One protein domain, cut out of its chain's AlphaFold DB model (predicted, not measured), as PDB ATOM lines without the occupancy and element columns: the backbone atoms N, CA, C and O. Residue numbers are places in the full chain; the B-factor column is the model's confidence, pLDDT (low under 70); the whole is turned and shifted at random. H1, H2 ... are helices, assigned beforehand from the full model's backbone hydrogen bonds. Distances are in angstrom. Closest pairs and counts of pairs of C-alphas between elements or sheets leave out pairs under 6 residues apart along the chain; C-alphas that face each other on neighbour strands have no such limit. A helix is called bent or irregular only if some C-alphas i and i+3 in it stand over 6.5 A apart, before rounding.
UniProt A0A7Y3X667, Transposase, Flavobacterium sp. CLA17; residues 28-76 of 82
ATOM      1  N   LYS A  28      57.901  17.745 112.695       92.75
ATOM      2  CA  LYS A  28      57.545  16.933 113.870       92.75
ATOM      3  C   LYS A  28      57.724  15.444 113.574       92.75
ATOM      4  O   LYS A  28      57.089  14.924 112.658       92.75
ATOM      5  N   ALA A  29      58.499  14.751 114.409       86.94
ATOM      6  CA  ALA A  29      58.793  13.324 114.250       86.94
ATOM      7  C   ALA A  29      57.544  12.414 114.146       86.94
ATOM      8  O   ALA A  29      57.548  11.527 113.294       86.94
ATOM      9  N   PRO A  30      56.447  12.614 114.910       91.00
ATOM     10  CA  PRO A  30      55.239  11.795 114.755       91.00
ATOM     11  C   PRO A  30      54.573  11.957 113.385       91.00
ATOM     12  O   PRO A  30      54.172  10.975 112.770       91.00
ATOM     13  N   MET A  31      54.511  13.186 112.863       85.38
ATOM     14  CA  MET A  31      53.942  13.439 111.536       85.38
ATOM     15  C   MET A  31      54.804  12.844 110.425       85.38
ATOM     16  O   MET A  31      54.265  12.288 109.476       85.38
ATOM     17  N   GLN A  32      56.130  12.900 110.566       88.00
ATOM     18  CA  GLN A  32      57.046  12.246 109.630       88.00
ATOM     19  C   GLN A  32      56.860  10.723 109.637       88.00
ATOM     20  O   GLN A  32      56.769  10.114 108.574       88.00
ATOM     21  N   ARG A  33      56.731  10.100 110.820       88.31
ATOM     22  CA  ARG A  33      56.457   8.656 110.945       88.31
ATOM     23  C   ARG A  33      55.127   8.271 110.303       88.31
ATOM     24  O   ARG A  33      55.078   7.291 109.566       88.31
ATOM     25  N   ASN A  34      54.082   9.066 110.527       88.38
ATOM     26  CA  ASN A  34      52.783   8.847 109.899       88.38
ATOM     27  C   ASN A  34      52.871   8.988 108.373       88.38
ATOM     28  O   ASN A  34      52.385   8.114 107.665       88.38
ATOM     29  N   HIS A  35      53.548  10.023 107.857       86.81
ATOM     30  CA  HIS A  35      53.772  10.207 106.415       86.81
ATOM     31  C   HIS A  35      54.489   9.011 105.787       86.81
ATOM     32  O   HIS A  35      54.053   8.502 104.758       86.81
ATOM     33  N   ILE A  36      55.549   8.523 106.439       86.38
ATOM     34  CA  ILE A  36      56.274   7.322 106.007       86.38
ATOM     35  C   ILE A  36      55.336   6.111 105.981       86.38
ATOM     36  O   ILE A  36      55.294   5.394 104.981       86.38
ATOM     37  N   GLY A  37      54.553   5.906 107.041       87.31
ATOM     38  CA  GLY A  37      53.587   4.810 107.126       87.31
ATOM     39  C   GLY A  37      52.539   4.856 106.012       87.31
ATOM     40  O   GLY A  37      52.343   3.863 105.311       87.31
ATOM     41  N   TYR A  38      51.911   6.013 105.793       87.31
ATOM     42  CA  TYR A  38      50.918   6.194 104.733       87.31
ATOM     43  C   TYR A  38      51.514   6.006 103.340       87.31
ATOM     44  O   TYR A  38      50.917   5.313 102.516       87.31
ATOM     45  N   ALA A  39      52.705   6.550 103.080       85.25
ATOM     46  CA  ALA A  39      53.394   6.346 101.813       85.25
ATOM     47  C   ALA A  39      53.640   4.848 101.557       85.25
ATOM     48  O   ALA A  39      53.270   4.334 100.500       85.25
ATOM     49  N   VAL A  40      54.174   4.114 102.541       84.50
ATOM     50  CA  VAL A  40      54.413   2.665 102.417       84.50
ATOM     51  C   VAL A  40      53.111   1.890 102.183       84.50
ATOM     52  O   VAL A  40      53.080   1.022 101.310       84.50
ATOM     53  N   LEU A  41      52.024   2.222 102.887       86.31
ATOM     54  CA  LEU A  41      50.710   1.596 102.683       86.31
ATOM     55  C   LEU A  41      50.191   1.793 101.252       86.31
ATOM     56  O   LEU A  41      49.751   0.833 100.612       86.31
ATOM     57  N   VAL A  42      50.289   3.016 100.724       85.81
ATOM     58  CA  VAL A  42      49.900   3.323  99.340       85.81
ATOM     59  C   VAL A  42      50.753   2.526  98.353       85.81
ATOM     60  O   VAL A  42      50.213   1.950  97.408       85.81
ATOM     61  N   TRP A  43      52.064   2.421  98.581       83.12
ATOM     62  CA  TRP A  43      52.944   1.633  97.713       83.12
ATOM     63  C   TRP A  43      52.598   0.146  97.720       83.12
ATOM     64  O   TRP A  43      52.505  -0.448  96.649       83.12
ATOM     65  N   VAL A  44      52.339  -0.454  98.888       85.00
ATOM     66  CA  VAL A  44      51.916  -1.863  98.982       85.00
ATOM     67  C   VAL A  44      50.623  -2.087  98.198       85.00
ATOM     68  O   VAL A  44      50.527  -3.051  97.437       85.00
ATOM     69  N   ARG A  45      49.652  -1.173  98.317       85.62
ATOM     70  CA  ARG A  45      48.392  -1.264  97.569       85.62
ATOM     71  C   ARG A  45      48.609  -1.161  96.059       85.62
ATOM     72  O   ARG A  45      48.072  -1.986  95.323       85.62
ATOM     73  N   LEU A  46      49.397  -0.189  95.603       80.88
ATOM     74  CA  LEU A  46      49.724  -0.019  94.183       80.88
ATOM     75  C   LEU A  46      50.473  -1.231  93.628       80.88
ATOM     76  O   LEU A  46      50.196  -1.662  92.515       80.88
ATOM     77  N   ASN A  47      51.389  -1.807  94.402       80.62
ATOM     78  CA  ASN A  47      52.152  -2.972  93.976       80.62
ATOM     79  C   ASN A  47      51.265  -4.226  93.894       80.62
ATOM     80  O   ASN A  47      51.336  -4.972  92.923       80.62
ATOM     81  N   GLY A  48      50.350  -4.411  94.852       83.38
ATOM     82  CA  GLY A  48      49.346  -5.474  94.791       83.38
ATOM     83  C   GLY A  48      48.410  -5.349  93.584       83.38
ATOM     84  O   GLY A  48      48.070  -6.357  92.968       83.38
ATOM     85  N   LEU A  49      48.020  -4.127  93.214       81.94
ATOM     86  CA  LEU A  49      47.232  -3.862  92.005       81.94
ATOM     87  C   LEU A  49      48.048  -4.081  90.721       81.94
ATOM     88  O   LEU A  49      47.544  -4.682  89.780       81.94
ATOM     89  N   ALA A  50      49.314  -3.660  90.695       80.25
ATOM     90  CA  ALA A  50      50.225  -3.874  89.569       80.25
ATOM     91  C   ALA A  50      50.465  -5.370  89.301       80.25
ATOM     92  O   ALA A  50      50.454  -5.802  88.150       80.25
ATOM     93  N   MET A  51      50.606  -6.179  90.357       78.19
ATOM     94  CA  MET A  51      50.729  -7.636  90.238       78.19
ATOM     95  C   MET A  51      49.469  -8.305  89.670       78.19
ATOM     96  O   MET A  51      49.588  -9.321  88.995       78.19
ATOM     97  N   GLN A  52      48.283  -7.754  89.941       76.75
ATOM     98  CA  GLN A  52      47.009  -8.299  89.457       76.75
ATOM     99  C   GLN A  52      46.670  -7.842  88.036       76.75
ATOM    100  O   GLN A  52      46.142  -8.624  87.254       76.75
ATOM    101  N   ALA A  53      46.960  -6.585  87.699       72.88
ATOM    102  CA  ALA A  53      46.587  -6.002  86.414       72.88
ATOM    103  C   ALA A  53      47.673  -6.170  85.330       72.88
ATOM    104  O   ALA A  53      47.370  -6.036  84.148       72.88
ATOM    105  N   GLY A  54      48.938  -6.409  85.704       67.94
ATOM    106  CA  GLY A  54      50.076  -6.465  84.777       67.94
ATOM    107  C   GLY A  54      50.794  -5.144  84.409       67.94
ATOM    108  O   GLY A  54      51.923  -5.246  83.923       67.94
ATOM    109  N   PRO A  55      50.268  -3.912  84.622       66.50
ATOM    110  CA  PRO A  55      51.020  -2.693  84.364       66.50
ATOM    111  C   PRO A  55      51.990  -2.391  85.509       66.50
ATOM    112  O   PRO A  55      51.734  -2.654  86.684       66.50
ATOM    113  N   VAL A  56      53.108  -1.756  85.167       74.88
ATOM    114  CA  VAL A  56      54.085  -1.244  86.138       74.88
ATOM    115  C   VAL A  56      53.453  -0.175  87.036       74.88
ATOM    116  O   VAL A  56      52.632   0.623  86.587       74.88
ATOM    117  N   ILE A  57      53.906  -0.088  88.293       72.75
ATOM    118  CA  ILE A  57      53.424   0.875  89.308       72.75
ATOM    119  C   ILE A  57      53.306   2.317  88.773       72.75
ATOM    120  O   ILE A  57      52.368   3.030  89.127       72.75
ATOM    121  N   TYR A  58      54.227   2.755  87.907       71.94
ATOM    122  CA  TYR A  58      54.195   4.086  87.291       71.94
ATOM    123  C   TYR A  58      52.966   4.305  86.403       71.94
ATOM    124  O   TYR A  58      52.298   5.331  86.528       71.94
ATOM    125  N   GLN A  59      52.652   3.334  85.542       73.12
ATOM    126  CA  GLN A  59      51.474   3.379  84.674       73.12
ATOM    127  C   GLN A  59      50.193   3.308  85.498       73.12
ATOM    128  O   GLN A  59      49.246   4.035  85.221       73.12
ATOM    129  N   LEU A  60      50.192   2.502  86.563       73.81
ATOM    130  CA  LEU A  60      49.049   2.400  87.461       73.81
ATOM    131  C   LEU A  60      48.767   3.728  88.181       73.81
ATOM    132  O   LEU A  60      47.622   4.169  88.221       73.81
ATOM    133  N   LYS A  61      49.799   4.404  88.706       76.81
ATOM    134  CA  LYS A  61      49.645   5.735  89.320       76.81
ATOM    135  C   LYS A  61      49.057   6.736  88.324       76.81
ATOM    136  O   LYS A  61      48.127   7.456  88.675       76.81
ATOM    137  N   HIS A  62      49.617   6.799  87.116       73.44
ATOM    138  CA  HIS A  62      49.176   7.756  86.102       73.44
ATOM    139  C   HIS A  62      47.741   7.466  85.659       73.44
ATOM    140  O   HIS A  62      46.929   8.379  85.624       73.44
ATOM    141  N   GLY A  63      47.406   6.193  85.430       75.44
ATOM    142  CA  GLY A  63      46.058   5.767  85.072       75.44
ATOM    143  C   GLY A  63      45.030   6.058  86.164       75.44
ATOM    144  O   GLY A  63      43.927   6.486  85.847       75.44
ATOM    145  N   LEU A  64      45.367   5.886  87.446       78.19
ATOM    146  CA  LEU A  64      44.463   6.247  88.547       78.19
ATOM    147  C   LEU A  64      44.194   7.758  88.598       78.19
ATOM    148  O   LEU A  64      43.049   8.164  88.781       78.19
ATOM    149  N   LEU A  65      45.232   8.580  88.413       79.19
ATOM    150  CA  LEU A  65      45.104  10.040  88.345       79.19
ATOM    151  C   LEU A  65      44.290  10.482  87.127       79.19
ATOM    152  O   LEU A  65      43.391  11.303  87.267       79.19
ATOM    153  N   ASP A  66      44.571   9.908  85.962       76.94
ATOM    154  CA  ASP A  66      43.866  10.189  84.713       76.94
ATOM    155  C   ASP A  66      42.379   9.817  84.806       76.94
ATOM    156  O   ASP A  66      41.512  10.640  84.515       76.94
ATOM    157  N   ASN A  67      42.066   8.628  85.336       78.75
ATOM    158  CA  ASN A  67      40.685   8.204  85.579       78.75
ATOM    159  C   ASN A  67      39.972   9.129  86.566       78.75
ATOM    160  O   ASN A  67      38.813   9.480  86.348       78.75
ATOM    161  N   TYR A  68      40.652   9.538  87.641       81.94
ATOM    162  CA  TYR A  68      40.088  10.461  88.620       81.94
ATOM    163  C   TYR A  68      39.803  11.838  88.008       81.94
ATOM    164  O   TYR A  68      38.704  12.362  88.175       81.94
ATOM    165  N   LEU A  69      40.744  12.400  87.246       80.00
ATOM    166  CA  LEU A  69      40.565  13.675  86.548       80.00
ATOM    167  C   LEU A  69      39.454  13.590  85.498       80.00
ATOM    168  O   LEU A  69      38.576  14.449  85.474       80.00
ATOM    169  N   CYS A  70      39.422  12.529  84.689       82.25
ATOM    170  CA  CYS A  70      38.330  12.276  83.752       82.25
ATOM    171  C   CYS A  70      36.978  12.189  84.467       82.25
ATOM    172  O   CYS A  70      35.984  12.710  83.967       82.25
ATOM    173  N   HIS A  71      36.923  11.544  85.634       83.62
ATOM    174  CA  HIS A  71      35.705  11.458  86.433       83.62
ATOM    175  C   HIS A  71      35.280  12.828  86.980       83.62
ATOM    176  O   HIS A  71      34.103  13.162  86.902       83.62
ATOM    177  N   LEU A  72      36.217  13.644  87.472       81.00
ATOM    178  CA  LEU A  72      35.937  15.011  87.927       81.00
ATOM    179  C   LEU A  72      35.464  15.929  86.793       81.00
ATOM    180  O   LEU A  72      34.581  16.750  87.006       81.00
ATOM    181  N   VAL A  73      36.024  15.784  85.590       82.50
ATOM    182  CA  VAL A  73      35.594  16.547  84.407       82.50
ATOM    183  C   VAL A  73      34.204  16.107  83.940       82.50
ATOM    184  O   VAL A  73      33.406  16.944  83.527       82.50
ATOM    185  N   LYS A  74      33.887  14.809  84.024       81.31
ATOM    186  CA  LYS A  74      32.559  14.266  83.680       81.31
ATOM    187  C   LYS A  74      31.492  14.609  84.719       81.31
ATOM    188  O   LYS A  74      30.336  14.793  84.356       81.31
ATOM    189  N   HIS A  75      31.876  14.695  85.989       75.19
ATOM    190  CA  HIS A  75      31.012  15.052  87.110       75.19
ATOM    191  C   HIS A  75      31.586  16.284  87.820       75.19
ATOM    192  O   HIS A  75      32.127  16.155  88.926       75.19
ATOM    193  N   PRO A  76      31.508  17.477  87.198       69.44
ATOM    194  CA  PRO A  76      31.948  18.695  87.852       69.44
ATOM    195  C   PRO A  76      31.116  18.851  89.120       69.44
ATOM    196  O   PRO A  76      29.897  19.006  89.072       69.44
TER     197      PRO A  76
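Overview. This is residues 28 to 76 of the 82 residues of the protein "Transposase" of Flavobacterium sp. CLA17 (UniProt A0A7Y3X667). Two helices meet near their ends and make an open L, with a longer arm, H1, and a shorter arm, H2. The corner lies where the end of H1, the tight link and the beginning of H2 come together, and the far parts of both arms stick out free, residues 28 to 42 on one side and 65 to 76 on the other. The printed part has 49 residues with two named helices, H1 then H2, and no named strand; its class is all helix. It is only just loose, close to extended, with a radius of gyration of the C-alphas of 14.0 A, and it is flat, spanning 40 by 30 by 12 A.

Arrangement. H1, residues 29 to 53, touches H2, residues 57 to 74, with 7 pairs of C-alphas within 8 A. H1 touches H2 with residues 46 to 50 alone, and H2 touches H1 with residues 57 to 61 alone. The closest C-alphas of the two are those of Ala 50 and Ile 57, 5.7 A apart. Their lines are about perpendicular, at 87 degrees, and their centres are 17.8 A apart. In H1 and H2 every O i to N i+4 pair is within hydrogen-bond range.

Along the chain. H1 begins at C-alpha 29, at (58.793, 13.324, 114.250), and ends at C-alpha 53, at (46.587, -6.002, 86.414), a length of 36.0 A over 25 residues. After the three residues 54 to 56, H2 begins at C-alpha 57, at (53.424, 0.875, 89.308). It ends at C-alpha 74, at (32.559, 14.266, 83.680), a length of 25.4 A over 18 residues. Neither helix is bent.

Size, cuts and confidence. The two C-alphas farthest apart are those of Ala 29 and Lys 74, 40.3 A. The printed part runs from residue 28 to residue 76 and has no cut. The link from H1 to H2 is tight. The mean pLDDT of the printed part is 80.7, and residues 54 to 55 and residue 76 are under 70.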